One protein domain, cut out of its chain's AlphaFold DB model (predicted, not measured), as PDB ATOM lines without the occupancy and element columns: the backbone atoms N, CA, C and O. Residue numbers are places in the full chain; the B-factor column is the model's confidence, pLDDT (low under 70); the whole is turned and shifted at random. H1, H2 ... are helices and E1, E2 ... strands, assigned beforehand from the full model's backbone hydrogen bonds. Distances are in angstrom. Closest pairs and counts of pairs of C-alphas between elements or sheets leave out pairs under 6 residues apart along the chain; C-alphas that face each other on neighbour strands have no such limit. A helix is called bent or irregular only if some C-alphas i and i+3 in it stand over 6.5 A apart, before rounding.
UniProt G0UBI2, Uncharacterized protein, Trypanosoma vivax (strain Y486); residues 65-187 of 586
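This is residues 65 to 187 of the 586 residues of an uncharacterized protein of Trypanosoma vivax (strain Y486) (UniProt G0UBI2). A strongly twisted sheet of four strands has one face covered by the long helix H2, which runs along the strands and on past the sheet, and by the short helix H1; its other face is bare. Beyond the sheet the helical hairpin H4 and H5 packs on H1 through H4 and on residues 132 to 136 of H2 through H5, while residues 140 to 149, with H3, stick out. The printed part has 123 residues, with five named helices and four named strands in the order E1 H1 E2 E3 H2 H3 H4 H5 E4. The sheet's order is E2 E3 E1 E4, all antiparallel, and the class is mixed, helices and strands. The whole is compact, with a radius of gyration of the C-alphas of 15.0 A and spans of 47 by 33 by 22 A.

Begin at the hairpin of E2, residues 94 to 102, and E3, residues 105 to 112, where N 98 and O 109 are 2.9 A apart, within hydrogen-bond range. On the other side of E3 look for E1, residues 69 to 75, with N 72 and O 108 at 2.9 A, and then the edge strand E4, residues 183 to 186, with N 71 and O 185 at 2.8 A. H1, residues 82 to 88, and H2, residues 115 to 140, are on the same face, two layers in all, a sheet and its helices. H1 is over E3 at a height over the sheet of 7.7 A, across the strands at 75 degrees to E3 on the local plane. E1, H1 and E2 form a split strand-helix-strand unit, two strands running the same way with E3 between them, its crossover right-handed. H2, at a height over the sheet of 10.6 A, runs along the strands, at 10 degrees to E1 on the local plane. H4, residues 159 to 165, touches H1 at a shallow tilt of 22 degrees, the same way, with the closest C-alphas, Tyr 88 and Tyr 159, 5.0 A apart. H5, residues 169 to 178, touches H2 about perpendicular, at 88 degrees, closest at the C-alphas of Ala 132 and Leu 176, 5.9 A. In their helical hairpin H4 and H5 run opposite ways at a tilt of 36 degrees, only just steep, with the C-alphas of Cys 165 and Ser 172 closest at 5.4 A. Every O i to N i+4 pair is within hydrogen-bond range in H2 and H4, against 5 of 6 in H5 and 1 of 3 in H1, where 2 of 4 O i to N i+3 pairs are within range.

Find C-alpha 69 at (-52.766, 6.079, 18.609), where E1 begins; E2 is 22.9 A long and E3 23.1 A. From C-alpha 115 at (-57.304, 2.001, 13.288), H2 runs 37.2 A. H3, residues 143 to 146, is 7.0 A long, H1 and H4 10.2 A each, H5 14.2 A and E1 16.5 A. H1 and H3 are only just irregular, with C-alphas 84 and 87, and 143 and 146, each 7.0 A apart. E4, 10.7 A long, ends at C-alpha 186 at (-48.202, 1.197, 18.777).

The two C-alphas farthest apart, those of Asn 66 and Pro 143, are 47.7 A apart. The printed part has no cut, and its one long link is H3 to H4, 12 residues. Look there for a short parallel pairing of residues 155 to 156 with 179 to 180. The pLDDT is under 70 at residues 65 to 66 and 143 to 153.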
ATOM      1  N   TYR A  65     -56.536  -4.512  19.768       56.19
ATOM      2  CA  TYR A  65     -57.107  -4.604  18.418       56.19
ATOM      3  C   TYR A  65     -57.782  -3.328  17.906       56.19
ATOM      4  O   TYR A  65     -58.048  -3.262  16.708       56.19
ATOM      5  N   ASN A  66     -58.021  -2.333  18.768       66.06
ATOM      6  CA  ASN A  66     -58.597  -1.030  18.410       66.06
ATOM      7  C   ASN A  66     -57.696   0.139  18.862       66.06
ATOM      8  O   ASN A  66     -58.148   1.127  19.440       66.06
ATOM      9  N   ARG A  67     -56.380  -0.002  18.663       81.81
ATOM     10  CA  ARG A  67     -55.435   1.106  18.839       81.81
ATOM     11  C   ARG A  67     -55.503   2.020  17.616       81.81
ATOM     12  O   ARG A  67     -55.252   1.575  16.504       81.81
ATOM     13  N   ARG A  68     -55.793   3.302  17.849       93.88
ATOM     14  CA  ARG A  68     -55.740   4.388  16.850       93.88
ATOM     15  C   ARG A  68     -54.620   5.403  17.117       93.88
ATOM     16  O   ARG A  68     -54.549   6.439  16.469       93.88
ATOM     17  N   THR A  69     -53.774   5.135  18.114       95.56
ATOM     18  CA  THR A  69     -52.766   6.079  18.609       95.56
ATOM     19  C   THR A  69     -51.370   5.476  18.497       95.56
ATOM     20  O   THR A  69     -51.069   4.452  19.126       95.56
ATOM     21  N   LEU A  70     -50.513   6.133  17.723       96.69
ATOM     22  CA  LEU A  70     -49.099   5.811  17.572       96.69
ATOM     23  C   LEU A  70     -48.262   6.587  18.594       96.69
ATOM     24  O   LEU A  70     -48.599   7.709  18.975       96.69
ATOM     25  N   PHE A  71     -47.171   5.975  19.042       96.25
ATOM     26  CA  PHE A  71     -46.134   6.588  19.863       96.25
ATOM     27  C   PHE A  71     -44.890   6.815  19.002       96.25
ATOM     28  O   PHE A  71     -44.441   5.895  18.324       96.25
ATOM     29  N   ILE A  72     -44.356   8.034  19.034       96.94
ATOM     30  CA  ILE A  72     -43.220   8.483  18.228       96.94
ATOM     31  C   ILE A  72     -42.050   8.763  19.182       96.94
ATOM     32  O   ILE A  72     -42.119   9.687  19.994       96.94
ATOM     33  N   ASP A  73     -40.984   7.972  19.097       93.12
ATOM     34  CA  ASP A  73     -39.735   8.157  19.846       93.12
ATOM     35  C   ASP A  73     -38.645   8.787  18.960       93.12
ATOM     36  O   ASP A  73     -38.748   8.845  17.733       93.12
ATOM     37  N   SER A  74     -37.563   9.240  19.597       87.44
ATOM     38  CA  SER A  74     -36.391   9.844  18.948       87.44
ATOM     39  C   SER A  74     -36.699  11.120  18.149       87.44
ATOM     40  O   SER A  74     -36.027  11.420  17.163       87.44
ATOM     41  N   ILE A  75     -37.682  11.912  18.598       94.25
ATOM     42  CA  ILE A  75     -37.952  13.237  18.027       94.25
ATOM     43  C   ILE A  75     -36.759  14.172  18.324       94.25
ATOM     44  O   ILE A  75     -36.378  14.308  19.494       94.25
ATOM     45  N   PRO A  76     -36.176  14.841  17.309       91.88
ATOM     46  CA  PRO A  76     -35.073  15.782  17.497       91.88
ATOM     47  C   PRO A  76     -35.415  16.951  18.437       91.88
ATOM     48  O   PRO A  76     -36.567  17.389  18.490       91.88
ATOM     49  N   PRO A  77     -34.424  17.539  19.136       88.75
ATOM     50  CA  PRO A  77     -34.649  18.687  20.020       88.75
ATOM     51  C   PRO A  77     -35.140  19.942  19.277       88.75
ATOM     52  O   PRO A  77     -35.762  20.800  19.899       88.75
ATOM     53  N   THR A  78     -34.910  20.026  17.960       89.62
ATOM     54  CA  THR A  78     -35.427  21.066  17.049       89.62
ATOM     55  C   THR A  78     -36.944  20.998  16.831       89.62
ATOM     56  O   THR A  78     -37.535  21.972  16.375       89.62
ATOM     57  N   VAL A  79     -37.583  19.872  17.164       92.12
ATOM     58  CA  VAL A  79     -39.029  19.649  17.030       92.12
ATOM     59  C   VAL A  79     -39.628  19.544  18.430       92.12
ATOM     60  O   VAL A  79     -39.676  18.467  19.024       92.12
ATOM     61  N   ASP A  80     -40.037  20.681  18.997       90.56
ATOM     62  CA  ASP A  80     -40.419  20.771  20.411       90.56
ATOM     63  C   ASP A  80     -41.921  20.833  20.700       90.56
ATOM     64  O   ASP A  80     -42.337  20.598  21.837       90.56
ATOM     65  N   ASN A  81     -42.734  21.111  19.683       93.19
ATOM     66  CA  ASN A  81     -44.180  21.240  19.790       93.19
ATOM     67  C   ASN A  81     -44.902  20.506  18.645       93.19
ATOM     68  O   ASN A  81     -44.296  20.048  17.674       93.19
ATOM     69  N   ASN A  82     -46.224  20.378  18.749       92.94
ATOM     70  CA  ASN A  82     -47.001  19.634  17.759       92.94
ATOM     71  C   ASN A  82     -47.066  20.307  16.383       92.94
ATOM     72  O   ASN A  82     -47.028  19.595  15.385       92.94
ATOM     73  N   LYS A  83     -47.069  21.645  16.297       94.50
ATOM     74  CA  LYS A  83     -47.005  22.362  15.010       94.50
ATOM     75  C   LYS A  83     -45.677  22.117  14.297       94.50
ATOM     76  O   LYS A  83     -45.669  21.979  13.081       94.50
ATOM     77  N   THR A  84     -44.572  22.017  15.043       95.38
ATOM     78  CA  THR A  84     -43.274  21.615  14.475       95.38
ATOM     79  C   THR A  84     -43.213  20.137  14.108       95.38
ATOM     80  O   THR A  84     -42.480  19.803  13.194       95.38
ATOM     81  N   LEU A  85     -43.956  19.244  14.778       96.62
ATOM     82  CA  LEU A  85     -43.967  17.817  14.421       96.62
ATOM     83  C   LEU A  85     -44.857  17.519  13.200       96.62
ATOM     84  O   LEU A  85     -44.567  16.592  12.451       96.62
ATOM     85  N   TRP A  86     -45.920  18.300  12.999       97.25
ATOM     86  CA  TRP A  86     -46.965  18.051  11.999       97.25
ATOM     87  C   TRP A  86     -46.466  17.773  10.563       97.25
ATOM     88  O   TRP A  86     -46.965  16.822   9.970       97.25
ATOM     89  N   PRO A  87     -45.453  18.474  10.003       97.50
ATOM     90  CA  PRO A  87     -44.954  18.198   8.646       97.50
ATOM     91  C   PRO A  87     -44.261  16.835   8.467       97.50
ATOM     92  O   PRO A  87     -43.935  16.460   7.342       97.50
ATOM     93  N   TYR A  88     -43.991  16.116   9.560       97.50
ATOM     94  CA  TYR A  88     -43.201  14.882   9.608       97.50
ATOM     95  C   TYR A  88     -44.048  13.634   9.922       97.50
ATOM     96  O   TYR A  88     -43.507  12.584  10.268       97.50
ATOM     97  N   VAL A  89     -45.379  13.756   9.868       97.56
ATOM     98  CA  VAL A  89     -46.340  12.717  10.262       97.56
ATOM     99  C   VAL A  89     -47.419  12.582   9.175       97.56
ATOM    100  O   VAL A  89     -47.911  13.612   8.719       97.56
ATOM    101  N   PRO A  90     -47.818  11.354   8.775       98.06
ATOM    102  CA  PRO A  90     -48.933  11.134   7.851       98.06
ATOM    103  C   PRO A  90     -50.206  11.831   8.337       98.06
ATOM    104  O   PRO A  90     -50.593  11.675   9.504       98.06
ATOM    105  N   THR A  91     -50.831  12.618   7.461       97.31
ATOM    106  CA  THR A  91     -51.929  13.539   7.805       97.31
ATOM    107  C   THR A  91     -53.314  12.915   7.593       97.31
ATOM    108  O   THR A  91     -54.311  13.380   8.147       97.31
ATOM    109  N   GLU A  92     -53.373  11.824   6.835       97.44
ATOM    110  CA  GLU A  92     -54.563  11.087   6.437       97.44
ATOM    111  C   GLU A  92     -55.276  10.523   7.669       97.44
ATOM    112  O   GLU A  92     -54.795   9.611   8.339       97.44
ATOM    113  N   GLY A  93     -56.431  11.105   8.002       96.62
ATOM    114  CA  GLY A  93     -57.202  10.726   9.185       96.62
ATOM    115  C   GLY A  93     -56.544  11.082  10.525       96.62
ATOM    116  O   GLY A  93     -57.013  10.592  11.551       96.62
ATOM    117  N   LEU A  94     -55.488  11.902  10.554       97.44
ATOM    118  CA  LEU A  94     -54.861  12.388  11.790       97.44
ATOM    119  C   LEU A  94     -55.831  13.330  12.528       97.44
ATOM    120  O   LEU A  94     -56.217  14.368  11.993       97.44
ATOM    121  N   THR A  95     -56.237  12.980  13.752       97.00
ATOM    122  CA  THR A  95     -57.196  13.766  14.556       97.00
ATOM    123  C   THR A  95     -56.538  14.605  15.641       97.00
ATOM    124  O   THR A  95     -57.046  15.679  15.958       97.00
ATOM    125  N   ASP A  96     -55.412  14.160  16.201       96.69
ATOM    126  CA  ASP A  96     -54.630  14.937  17.163       96.69
ATOM    127  C   ASP A  96     -53.145  14.554  17.110       96.69
ATOM    128  O   ASP A  96     -52.773  13.414  16.830       96.69
ATOM    129  N   LEU A  97     -52.283  15.518  17.415       97.25
ATOM    130  CA  LEU A  97     -50.843  15.352  17.483       97.25
ATOM    131  C   LEU A  97     -50.323  16.089  18.716       97.25
ATOM    132  O   LEU A  97     -50.507  17.299  18.863       97.25
ATOM    133  N   ARG A  98     -49.649  15.365  19.612       96.25
ATOM    134  CA  ARG A  98     -49.135  15.893  20.885       96.25
ATOM    135  C   ARG A  98     -47.643  15.598  21.000       96.25
ATOM    136  O   ARG A  98     -47.245  14.444  20.882       96.25
ATOM    137  N   VAL A  99     -46.828  16.614  21.286       96.00
ATOM    138  CA  VAL A  99     -45.416  16.440  21.679       96.00
ATOM    139  C   VAL A  99     -45.301  16.637  23.184       96.00
ATOM    140  O   VAL A  99     -45.880  17.566  23.745       96.00
ATOM    141  N   ARG A 100     -44.551  15.757  23.847       94.19
ATOM    142  CA  ARG A 100     -44.254  15.810  25.276       94.19
ATOM    143  C   ARG A 100     -42.746  15.725  25.479       94.19
ATOM    144  O   ARG A 100     -42.103  14.802  24.989       94.19
ATOM    145  N   ARG A 101     -42.188  16.652  26.261       88.88
ATOM    146  CA  ARG A 101     -40.818  16.527  26.773       88.88
ATOM    147  C   ARG A 101     -40.803  15.547  27.951       88.88
ATOM    148  O   ARG A 101     -41.578  15.698  28.896       88.88
ATOM    149  N   CYS A 102     -39.928  14.550  27.885       83.81
ATOM    150  CA  CYS A 102     -39.699  13.531  28.908       83.81
ATOM    151  C   CYS A 102     -38.201  13.517  29.240       83.81
ATOM    152  O   CYS A 102     -37.398  12.904  28.535       83.81
ATOM    153  N   GLY A 103     -37.814  14.252  30.288       86.00
ATOM    154  CA  GLY A 103     -36.406  14.492  30.603       86.00
ATOM    155  C   GLY A 103     -35.703  15.224  29.455       86.00
ATOM    156  O   GLY A 103     -36.141  16.293  29.040       86.00
ATOM    157  N   SER A 104     -34.631  14.629  28.930       81.94
ATOM    158  CA  SER A 104     -33.843  15.157  27.809       81.94
ATOM    159  C   SER A 104     -34.346  14.753  26.414       81.94
ATOM    160  O   SER A 104     -33.675  15.056  25.429       81.94
ATOM    161  N   ARG A 105     -35.493  14.065  26.298       85.12
ATOM    162  CA  ARG A 105     -36.048  13.611  25.010       85.12
ATOM    163  C   ARG A 105     -37.413  14.224  24.720       85.12
ATOM    164  O   ARG A 105     -38.247  14.355  25.617       85.12
ATOM    165  N   ASN A 106     -37.663  14.509  23.447       90.94
ATOM    166  CA  ASN A 106     -38.997  14.793  22.934       90.94
ATOM    167  C   ASN A 106     -39.629  13.462  22.491       90.94
ATOM    168  O   ASN A 106     -38.976  12.657  21.828       90.94
ATOM    169  N   VAL A 107     -40.888  13.223  22.860       94.94
ATOM    170  CA  VAL A 107     -41.685  12.078  22.389       94.94
ATOM    171  C   VAL A 107     -43.051  12.552  21.904       94.94
ATOM    172  O   VAL A 107     -43.596  13.533  22.418       94.94
ATOM    173  N   GLY A 108     -43.600  11.877  20.904       95.94
ATOM    174  CA  GLY A 108     -44.843  12.245  20.237       95.94
ATOM    175  C   GLY A 108     -45.939  11.205  20.419       95.94
ATOM    176  O   GLY A 108     -45.680  10.017  20.611       95.94
ATOM    177  N   PHE A 109     -47.179  11.665  20.320       96.69
ATOM    178  CA  PHE A 109     -48.369  10.832  20.224       96.69
ATOM    179  C   PHE A 109     -49.210  11.350  19.060       96.69
ATOM    180  O   PHE A 109     -49.642  12.504  19.093       96.69
ATOM    181  N   ALA A 110     -49.418  10.509  18.049       97.56
ATOM    182  CA  ALA A 110     -50.284  10.787  16.907       97.56
ATOM    183  C   ALA A 110     -51.557   9.951  17.055       97.56
ATOM    184  O   ALA A 110     -51.492   8.721  17.101       97.56
ATOM    185  N   GLU A 111     -52.704  10.606  17.202       96.62
ATOM    186  CA  GLU A 111     -54.016   9.974  17.308       96.62
ATOM    187  C   GLU A 111     -54.750  10.125  15.974       96.62
ATOM    188  O   GLU A 111     -54.860  11.225  15.440       96.62
ATOM    189  N   TYR A 112     -55.226   9.010  15.426       97.19
ATOM    190  CA  TYR A 112     -55.955   8.942  14.162       97.19
ATOM    191  C   TYR A 112     -57.445   8.680  14.406       97.19
ATOM    192  O   TYR A 112     -57.861   8.264  15.488       97.19
ATOM    193  N   GLN A 113     -58.274   8.942  13.398       96.25
ATOM    194  CA  GLN A 113     -59.730   8.798  13.452       96.25
ATOM    195  C   GLN A 113     -60.154   7.348  13.725       96.25
ATOM    196  O   GLN A 113     -61.026   7.094  14.561       96.25
ATOM    197  N   ASN A 114     -59.505   6.407  13.040       94.94
ATOM    198  CA  ASN A 114     -59.747   4.973  13.106       94.94
ATOM    199  C   ASN A 114     -58.408   4.207  13.178       94.94
ATOM    200  O   ASN A 114     -57.326   4.800  13.242       94.94
ATOM    201  N   LYS A 115     -58.479   2.878  13.212       94.12
ATOM    202  CA  LYS A 115     -57.304   2.001  13.288       94.12
ATOM    203  C   LYS A 115     -56.601   1.886  11.933       94.12
ATOM    204  O   LYS A 115     -55.393   1.674  11.876       94.12
ATOM    205  N   GLU A 116     -57.358   2.010  10.856       95.38
ATOM    206  CA  GLU A 116     -56.951   1.778   9.477       95.38
ATOM    207  C   GLU A 116     -55.945   2.856   9.051       95.38
ATOM    208  O   GLU A 116     -54.828   2.523   8.662       95.38
ATOM    209  N   TYR A 117     -56.266   4.135   9.279       97.06
ATOM    210  CA  TYR A 117     -55.339   5.256   9.104       97.06
ATOM    211  C   TYR A 117     -54.110   5.150  10.019       97.06
ATOM    212  O   TYR A 117     -52.991   5.331   9.552       97.06
ATOM    213  N   ALA A 118     -54.276   4.762  11.291       96.50
ATOM    214  CA  ALA A 118     -53.131   4.529  12.183       96.50
ATOM    215  C   ALA A 118     -52.216   3.388  11.691       96.50
ATOM    216  O   ALA A 118     -51.005   3.434  11.895       96.50
ATOM    217  N   SER A 119     -52.782   2.371  11.038       95.19
ATOM    218  CA  SER A 119     -52.033   1.236  10.486       95.19
ATOM    219  C   SER A 119     -51.293   1.625   9.206       95.19
ATOM    220  O   SER A 119     -50.120   1.286   9.073       95.19
ATOM    221  N   LEU A 120     -51.933   2.392   8.314       96.25
ATOM    222  CA  LEU A 120     -51.305   2.971   7.120       96.25
ATOM    223  C   LEU A 120     -50.164   3.930   7.494       96.25
ATOM    224  O   LEU A 120     -49.072   3.839   6.940       96.25
ATOM    225  N   ALA A 121     -50.377   4.793   8.490       97.44
ATOM    226  CA  ALA A 121     -49.346   5.697   8.986       97.44
ATOM    227  C   ALA A 121     -48.148   4.936   9.582       97.44
ATOM    228  O   ALA A 121     -46.998   5.256   9.282       97.44
ATOM    229  N   LEU A 122     -48.395   3.892  10.383       96.38
ATOM    230  CA  LEU A 122     -47.334   3.034  10.919       96.38
ATOM    231  C   LEU A 122     -46.588   2.268   9.812       96.38
ATOM    232  O   LEU A 122     -45.366   2.142   9.879       96.38
ATOM    233  N   GLN A 123     -47.301   1.790   8.787       95.94
ATOM    234  CA  GLN A 123     -46.698   1.166   7.609       95.94
ATOM    235  C   GLN A 123     -45.766   2.146   6.884       95.94
ATOM    236  O   GLN A 123     -44.624   1.780   6.620       95.94
ATOM    237  N   TRP A 124     -46.190   3.394   6.659       96.75
ATOM    238  CA  TRP A 124     -45.347   4.431   6.053       96.75
ATOM    239  C   TRP A 124     -44.045   4.661   6.840       96.75
ATOM    240  O   TRP A 124     -42.964   4.662   6.254       96.75
ATOM    241  N   PHE A 125     -44.109   4.757   8.175       96.81
ATOM    242  CA  PHE A 125     -42.903   4.873   9.010       96.81
ATOM    243  C   PHE A 125     -41.984   3.637   8.928       96.81
ATOM    244  O   PHE A 125     -40.761   3.778   8.977       96.81
ATOM    245  N   HIS A 126     -42.537   2.428   8.793       94.62
ATOM    246  CA  HIS A 126     -41.742   1.207   8.613       94.62
ATOM    247  C   HIS A 126     -41.102   1.114   7.222       94.62
ATOM    248  O   HIS A 126     -39.924   0.773   7.123       94.62
ATOM    249  N   GLU A 127     -41.836   1.456   6.162       92.94
ATOM    250  CA  GLU A 127     -41.297   1.566   4.802       92.94
ATOM    251  C   GLU A 127     -40.180   2.617   4.737       92.94
ATOM    252  O   GLU A 127     -39.158   2.385   4.096       92.94
ATOM    253  N   LEU A 128     -40.311   3.723   5.476       94.50
ATOM    254  CA  LEU A 128     -39.291   4.763   5.577       94.50
ATOM    255  C   LEU A 128     -37.996   4.283   6.271       94.50
ATOM    256  O   LEU A 128     -36.917   4.514   5.730       94.50
ATOM    257  N   ASP A 129     -38.062   3.592   7.422       92.88
ATOM    258  CA  ASP A 129     -36.865   3.029   8.101       92.88
ATOM    259  C   ASP A 129     -36.171   1.957   7.245       92.88
ATOM    260  O   ASP A 129     -34.940   1.902   7.205       92.88
ATOM    261  N   VAL A 130     -36.935   1.149   6.500       89.94
ATOM    262  CA  VAL A 130     -36.383   0.168   5.550       89.94
ATOM    263  C   VAL A 130     -35.697   0.861   4.370       89.94
ATOM    264  O   VAL A 130     -34.533   0.563   4.092       89.94
ATOM    265  N   THR A 131     -36.361   1.808   3.698       89.44
ATOM    266  CA  THR A 131     -35.773   2.540   2.563       89.44
ATOM    267  C   THR A 131     -34.539   3.334   2.996       89.44
ATOM    268  O   THR A 131     -33.520   3.307   2.303       89.44
ATOM    269  N   ALA A 132     -34.570   3.955   4.181       90.88
ATOM    270  CA  ALA A 132     -33.419   4.628   4.774       90.88
ATOM    271  C   ALA A 132     -32.254   3.667   5.053       90.88
ATOM    272  O   ALA A 132     -31.137   3.923   4.611       90.88
ATOM    273  N   ASP A 133     -32.481   2.547   5.751       88.00
ATOM    274  CA  ASP A 133     -31.414   1.594   6.093       88.00
ATOM    275  C   ASP A 133     -30.740   1.006   4.841       88.00
ATOM    276  O   ASP A 133     -29.536   0.745   4.854       88.00
ATOM    277  N   ILE A 134     -31.482   0.852   3.741       85.06
ATOM    278  CA  ILE A 134     -30.933   0.416   2.451       85.06
ATOM    279  C   ILE A 134     -30.157   1.555   1.768       85.06
ATOM    280  O   ILE A 134     -29.034   1.313   1.322       85.06
ATOM    281  N   ALA A 135     -30.669   2.792   1.760       86.31
ATOM    282  CA  ALA A 135     -29.940   3.961   1.251       86.31
ATOM    283  C   ALA A 135     -28.594   4.160   1.980       86.31
ATOM    284  O   ALA A 135     -27.545   4.247   1.336       86.31
ATOM    285  N   PHE A 136     -28.600   4.127   3.320       85.06
ATOM    286  CA  PHE A 136     -27.391   4.206   4.146       85.06
ATOM    287  C   PHE A 136     -26.396   3.081   3.822       85.06
ATOM    288  O   PHE A 136     -25.199   3.351   3.700       85.06
ATOM    289  N   ARG A 137     -26.850   1.831   3.629       82.31
ATOM    290  CA  ARG A 137     -25.976   0.709   3.225       82.31
ATOM    291  C   ARG A 137     -25.372   0.916   1.837       82.31
ATOM    292  O   ARG A 137     -24.165   0.757   1.685       82.31
ATOM    293  N   CYS A 138     -26.181   1.282   0.842       78.88
ATOM    294  CA  CYS A 138     -25.719   1.530  -0.526       78.88
ATOM    295  C   CYS A 138     -24.675   2.654  -0.582       78.88
ATOM    296  O   CYS A 138     -23.668   2.522  -1.275       78.88
ATOM    297  N   LEU A 139     -24.872   3.730   0.184       78.12
ATOM    298  CA  LEU A 139     -23.939   4.856   0.237       78.12
ATOM    299  C   LEU A 139     -22.698   4.586   1.096       78.12
ATOM    300  O   LEU A 139     -21.633   5.105   0.776       78.12
ATOM    301  N   SER A 140     -22.787   3.724   2.113       77.56
ATOM    302  CA  SER A 140     -21.622   3.279   2.902       77.56
ATOM    303  C   SER A 140     -20.578   2.524   2.068       77.56
ATOM    304  O   SER A 140     -19.426   2.416   2.484       77.56
ATOM    305  N   LEU A 141     -20.966   2.015   0.894       77.06
ATOM    306  CA  LEU A 141     -20.065   1.382  -0.072       77.06
ATOM    307  C   LEU A 141     -19.388   2.391  -1.019       77.06
ATOM    308  O   LEU A 141     -18.372   2.058  -1.621       77.06
ATOM    309  N   LEU A 142     -19.899   3.624  -1.150       72.31
ATOM    310  CA  LEU A 142     -19.341   4.626  -2.063       72.31
ATOM    311  C   LEU A 142     -18.150   5.370  -1.427       72.31
ATOM    312  O   LEU A 142     -18.346   6.120  -0.467       72.31
ATOM    313  N   PRO A 143     -16.926   5.304  -2.000       67.44
ATOM    314  CA  PRO A 143     -15.753   5.984  -1.435       67.44
ATOM    315  C   PRO A 143     -15.894   7.513  -1.311       67.44
ATOM    316  O   PRO A 143     -15.227   8.134  -0.485       67.44
ATOM    317  N   MET A 144     -16.776   8.114  -2.119       54.22
ATOM    318  CA  MET A 144     -17.055   9.556  -2.163       54.22
ATOM    319  C   MET A 144     -17.954  10.065  -1.021       54.22
ATOM    320  O   MET A 144     -18.000  11.270  -0.789       54.22
ATOM    321  N   ALA A 145     -18.645   9.192  -0.277       52.81
ATOM    322  CA  ALA A 145     -19.635   9.602   0.732       52.81
ATOM    323  C   ALA A 145     -19.041  10.307   1.977       52.81
ATOM    324  O   ALA A 145     -19.778  10.744   2.855       52.81
ATOM    325  N   ARG A 146     -17.710  10.447   2.066       49.75
ATOM    326  CA  ARG A 146     -16.990  11.042   3.208       49.75
ATOM    327  C   ARG A 146     -16.984  12.577   3.279       49.75
ATOM    328  O   ARG A 146     -16.440  13.104   4.245       49.75
ATOM    329  N   MET A 147     -17.492  13.296   2.271       44.34
ATOM    330  CA  MET A 147     -17.174  14.725   2.077       44.34
ATOM    331  C   MET A 147     -18.268  15.756   2.393       44.34
ATOM    332  O   MET A 147     -18.053  16.941   2.151       44.34
ATOM    333  N   GLN A 148     -19.392  15.363   2.993       56.25
ATOM    334  CA  GLN A 148     -20.281  16.323   3.658       56.25
ATOM    335  C   GLN A 148     -20.324  16.012   5.153       56.25
ATOM    336  O   GLN A 148     -20.573  14.874   5.551       56.25
ATOM    337  N   GLN A 149     -20.032  17.020   5.979       57.75
ATOM    338  CA  GLN A 149     -20.274  16.931   7.419       57.75
ATOM    339  C   GLN A 149     -21.780  16.708   7.635       57.75
ATOM    340  O   GLN A 149     -22.576  17.322   6.919       57.75
ATOM    341  N   PRO A 150     -22.194  15.848   8.585       58.56
ATOM    342  CA  PRO A 150     -23.610  15.695   8.898       58.56
ATOM    343  C   PRO A 150     -24.176  17.063   9.320       58.56
ATOM    344  O   PRO A 150     -23.547  17.719  10.155       58.56
ATOM    345  N   PRO A 151     -25.315  17.517   8.759       63.16
ATOM    346  CA  PRO A 151     -25.896  18.810   9.106       63.16
ATOM    347  C   PRO A 151     -26.066  18.972  10.621       63.16
ATOM    348  O   PRO A 151     -26.634  18.102  11.278       63.16
ATOM    349  N   GLU A 152     -25.609  20.101  11.174       67.94
ATOM    350  CA  GLU A 152     -25.634  20.352  12.628       67.94
ATOM    351  C   GLU A 152     -27.056  20.295  13.217       67.94
ATOM    352  O   GLU A 152     -27.243  19.956  14.385       67.94
ATOM    353  N   CYS A 153     -28.065  20.586  12.392       66.94
ATOM    354  CA  CYS A 153     -29.481  20.399  12.690       66.94
ATOM    355  C   CYS A 153     -30.103  19.397  11.707       66.94
ATOM    356  O   CYS A 153     -30.571  19.783  10.637       66.94
ATOM    357  N   LEU A 154     -30.146  18.117  12.086       82.44
ATOM    358  CA  LEU A 154     -30.938  17.109  11.377       82.44
ATOM    359  C   LEU A 154     -32.423  17.267  11.750       82.44
ATOM    360  O   LEU A 154     -32.817  17.045  12.900       82.44
ATOM    361  N   TYR A 155     -33.252  17.644  10.779       92.94
ATOM    362  CA  TYR A 155     -34.714  17.621  10.900       92.94
ATOM    363  C   TYR A 155     -35.253  16.227  10.554       92.94
ATOM    364  O   TYR A 155     -34.561  15.471   9.878       92.94
ATOM    365  N   PRO A 156     -36.465  15.838  10.984       95.62
ATOM    366  CA  PRO A 156     -37.082  14.615  10.487       95.62
ATOM    367  C   PRO A 156     -37.422  14.692   8.989       95.62
ATOM    368  O   PRO A 156     -37.531  15.782   8.428       95.62
ATOM    369  N   VAL A 157     -37.637  13.541   8.346       96.25
ATOM    370  CA  VAL A 157     -38.091  13.482   6.943       96.25
ATOM    371  C   VAL A 157     -39.499  14.096   6.810       96.25
ATOM    372  O   VAL A 157     -40.423  13.596   7.459       96.25
ATOM    373  N   PRO A 158     -39.724  15.137   5.979       97.12
ATOM    374  CA  PRO A 158     -41.057  15.697   5.754       97.12
ATOM    375  C   PRO A 158     -41.939  14.726   4.963       97.12
ATOM    376  O   PRO A 158     -41.564  14.313   3.864       97.12
ATOM    377  N   TYR A 159     -43.128  14.418   5.487       97.25
ATOM    378  CA  TYR A 159     -44.079  13.455   4.916       97.25
ATOM    379  C   TYR A 159     -44.407  13.786   3.450       97.25
ATOM    380  O   TYR A 159     -44.126  13.016   2.529       97.25
ATOM    381  N   GLU A 160     -44.896  15.007   3.231       96.69
ATOM    382  CA  GLU A 160     -45.287  15.508   1.913       96.69
ATOM    383  C   GLU A 160     -44.117  15.631   0.936       96.69
ATOM    384  O   GLU A 160     -44.305  15.514  -0.271       96.69
ATOM    385  N   GLU A 161     -42.902  15.945   1.400       96.56
ATOM    386  CA  GLU A 161     -41.754  16.029   0.489       96.56
ATOM    387  C   GLU A 161     -41.263  14.645   0.080       96.56
ATOM    388  O   GLU A 161     -41.069  14.416  -1.114       96.56
ATOM    389  N   TYR A 162     -41.160  13.714   1.033       96.50
ATOM    390  CA  TYR A 162     -40.781  12.338   0.747       96.50
ATOM    391  C   TYR A 162     -41.736  11.693  -0.253       96.50
ATOM    392  O   TYR A 162     -41.280  11.183  -1.271       96.50
ATOM    393  N   ASN A 163     -43.051  11.803  -0.043       95.44
ATOM    394  CA  ASN A 163     -44.041  11.234  -0.959       95.44
ATOM    395  C   ASN A 163     -43.952  11.846  -2.370       95.44
ATOM    396  O   ASN A 163     -44.042  11.123  -3.361       95.44
ATOM    397  N   ARG A 164     -43.678  13.155  -2.488       96.00
ATOM    398  CA  ARG A 164     -43.449  13.816  -3.788       96.00
ATOM    399  C   ARG A 164     -42.136  13.410  -4.466       96.00
ATOM    400  O   ARG A 164     -42.062  13.495  -5.690       96.00
ATOM    401  N   CYS A 165     -41.117  12.967  -3.726       94.50
ATOM    402  CA  CYS A 165     -39.865  12.450  -4.293       94.50
ATOM    403  C   CYS A 165     -39.712  10.919  -4.245       94.50
ATOM    404  O   CYS A 165     -38.696  10.411  -4.705       94.50
ATOM    405  N   ALA A 166     -40.704  10.161  -3.769       89.69
ATOM    406  CA  ALA A 166     -40.638   8.702  -3.607       89.69
ATOM    407  C   ALA A 166     -40.429   7.927  -4.927       89.69
ATOM    408  O   ALA A 166     -40.032   6.766  -4.922       89.69
ATOM    409  N   ARG A 167     -40.638   8.571  -6.081       88.94
ATOM    410  CA  ARG A 167     -40.327   8.009  -7.407       88.94
ATOM    411  C   ARG A 167     -38.967   8.467  -7.972       88.94
ATOM    412  O   ARG A 167     -38.486   7.870  -8.929       88.94
ATOM    413  N   ASP A 168     -38.317   9.463  -7.363       90.81
ATOM    414  CA  ASP A 168     -36.990   9.981  -7.731       90.81
ATOM    415  C   ASP A 168     -35.911   9.454  -6.758       90.81
ATOM    416  O   ASP A 168     -35.771   9.977  -5.648       90.81
ATOM    417  N   PRO A 169     -35.108   8.447  -7.158       86.81
ATOM    418  CA  PRO A 169     -34.084   7.856  -6.302       86.81
ATOM    419  C   PRO A 169     -32.870   8.762  -6.050       86.81
ATOM    420  O   PRO A 169     -32.069   8.425  -5.178       86.81
ATOM    421  N   VAL A 170     -32.693   9.889  -6.753       87.19
ATOM    422  CA  VAL A 170     -31.680  10.893  -6.377       87.19
ATOM    423  C   VAL A 170     -32.197  11.689  -5.185       87.19
ATOM    424  O   VAL A 170     -31.537  11.770  -4.146       87.19
ATOM    425  N   ARG A 171     -33.391  12.273  -5.334       91.56
ATOM    426  CA  ARG A 171     -33.947  13.213  -4.358       91.56
ATOM    427  C   ARG A 171     -34.404  12.527  -3.075       91.56
ATOM    428  O   ARG A 171     -34.116  13.060  -2.006       91.56
ATOM    429  N   SER A 172     -35.022  11.346  -3.152       91.75
ATOM    430  CA  SER A 172     -35.372  10.573  -1.952       91.75
ATOM    431  C   SER A 172     -34.129  10.244  -1.123       91.75
ATOM    432  O   SER A 172     -34.106  10.488   0.077       91.75
ATOM    433  N   THR A 173     -33.052   9.787  -1.765       89.19
ATOM    434  CA  THR A 173     -31.777   9.480  -1.105       89.19
ATOM    435  C   THR A 173     -31.179  10.710  -0.439       89.19
ATOM    436  O   THR A 173     -30.750  10.639   0.709       89.19
ATOM    437  N   ASN A 174     -31.160  11.849  -1.136       89.44
ATOM    438  CA  ASN A 174     -30.639  13.098  -0.585       89.44
ATOM    439  C   ASN A 174     -31.438  13.550   0.653       89.44
ATOM    440  O   ASN A 174     -30.840  13.912   1.667       89.44
ATOM    441  N   LEU A 175     -32.768  13.436   0.602       92.62
ATOM    442  CA  LEU A 175     -33.662  13.738   1.719       92.62
ATOM    443  C   LEU A 175     -33.445  12.780   2.905       92.62
ATOM    444  O   LEU A 175     -33.282  13.231   4.036       92.62
ATOM    445  N   LEU A 176     -33.369  11.469   2.655       92.69
ATOM    446  CA  LEU A 176     -33.139  10.444   3.683       92.69
ATOM    447  C   LEU A 176     -31.772  10.591   4.370       92.69
ATOM    448  O   LEU A 176     -31.665  10.385   5.574       92.69
ATOM    449  N   MET A 177     -30.733  10.977   3.623       88.31
ATOM    450  CA  MET A 177     -29.375  11.180   4.147       88.31
ATOM    451  C   MET A 177     -29.187  12.493   4.912       88.31
ATOM    452  O   MET A 177     -28.238  12.609   5.686       88.31
ATOM    453  N   SER A 178     -30.055  13.483   4.694       89.75
ATOM    454  CA  SER A 178     -30.016  14.782   5.383       89.75
ATOM    455  C   SER A 178     -30.982  14.873   6.572       89.75
ATOM    456  O   SER A 178     -30.995  15.889   7.268       89.75
ATOM    457  N   SER A 179     -31.753  13.810   6.836       92.69
ATOM    458  CA  SER A 179     -32.854  13.803   7.805       92.69
ATOM    459  C   SER A 179     -32.717  12.737   8.899       92.69
ATOM    460  O   SER A 179     -32.026  11.732   8.752       92.69
ATOM    461  N   VAL A 180     -33.449  12.922  10.000       92.56
ATOM    462  CA  VAL A 180     -33.707  11.891  11.016       92.56
ATOM    463  C   VAL A 180     -34.901  11.033  10.598       92.56
ATOM    464  O   VAL A 180     -35.951  11.547  10.210       92.56
ATOM    465  N   ILE A 181     -34.775   9.715  10.749       95.00
ATOM    466  CA  ILE A 181     -35.912   8.794  10.662       95.00
ATOM    467  C   ILE A 181     -36.558   8.692  12.047       95.00
ATOM    468  O   ILE A 181     -35.890   8.333  13.019       95.00
ATOM    469  N   LEU A 182     -37.847   9.021  12.151       95.44
ATOM    470  CA  LEU A 182     -38.602   8.886  13.401       95.44
ATOM    471  C   LEU A 182     -38.886   7.408  13.691       95.44
ATOM    472  O   LEU A 182     -39.258   6.656  12.794       95.44
ATOM    473  N   SER A 183     -38.745   6.994  14.952       94.31
ATOM    474  CA  SER A 183     -39.077   5.628  15.367       94.31
ATOM    475  C   SER A 183     -40.502   5.591  15.902       94.31
ATOM    476  O   SER A 183     -40.840   6.373  16.790       94.31
ATOM    477  N   VAL A 184     -41.351   4.716  15.360       96.69
ATOM    478  CA  VAL A 184     -42.789   4.708  15.666       96.69
ATOM    479  C   VAL A 184     -43.259   3.307  16.047       96.69
ATOM    480  O   VAL A 184     -42.947   2.326  15.375       96.69
ATOM    481  N   GLU A 185     -44.016   3.220  17.142       95.50
ATOM    482  CA  GLU A 185     -44.602   1.983  17.666       95.50
ATOM    483  C   GLU A 185     -46.070   2.203  18.086       95.50
ATOM    484  O   GLU A 185     -46.522   3.326  18.327       95.50
ATOM    485  N   TRP A 186     -46.845   1.123  18.225       95.00
ATOM    486  CA  TRP A 186     -48.202   1.197  18.777       95.00
ATOM    487  C   TRP A 186     -48.182   1.656  20.238       95.00
ATOM    488  O   TRP A 186     -47.679   0.933  21.103       95.00
ATOM    489  N   SER A 187     -48.808   2.797  20.546       92.06
ATOM    490  CA  SER A 187     -48.806   3.324  21.914       92.06
ATOM    491  C   SER A 187     -49.400   2.319  22.913       92.06
ATOM    492  O   SER A 187     -50.436   1.694  22.678       92.06
TER     493      SER A 187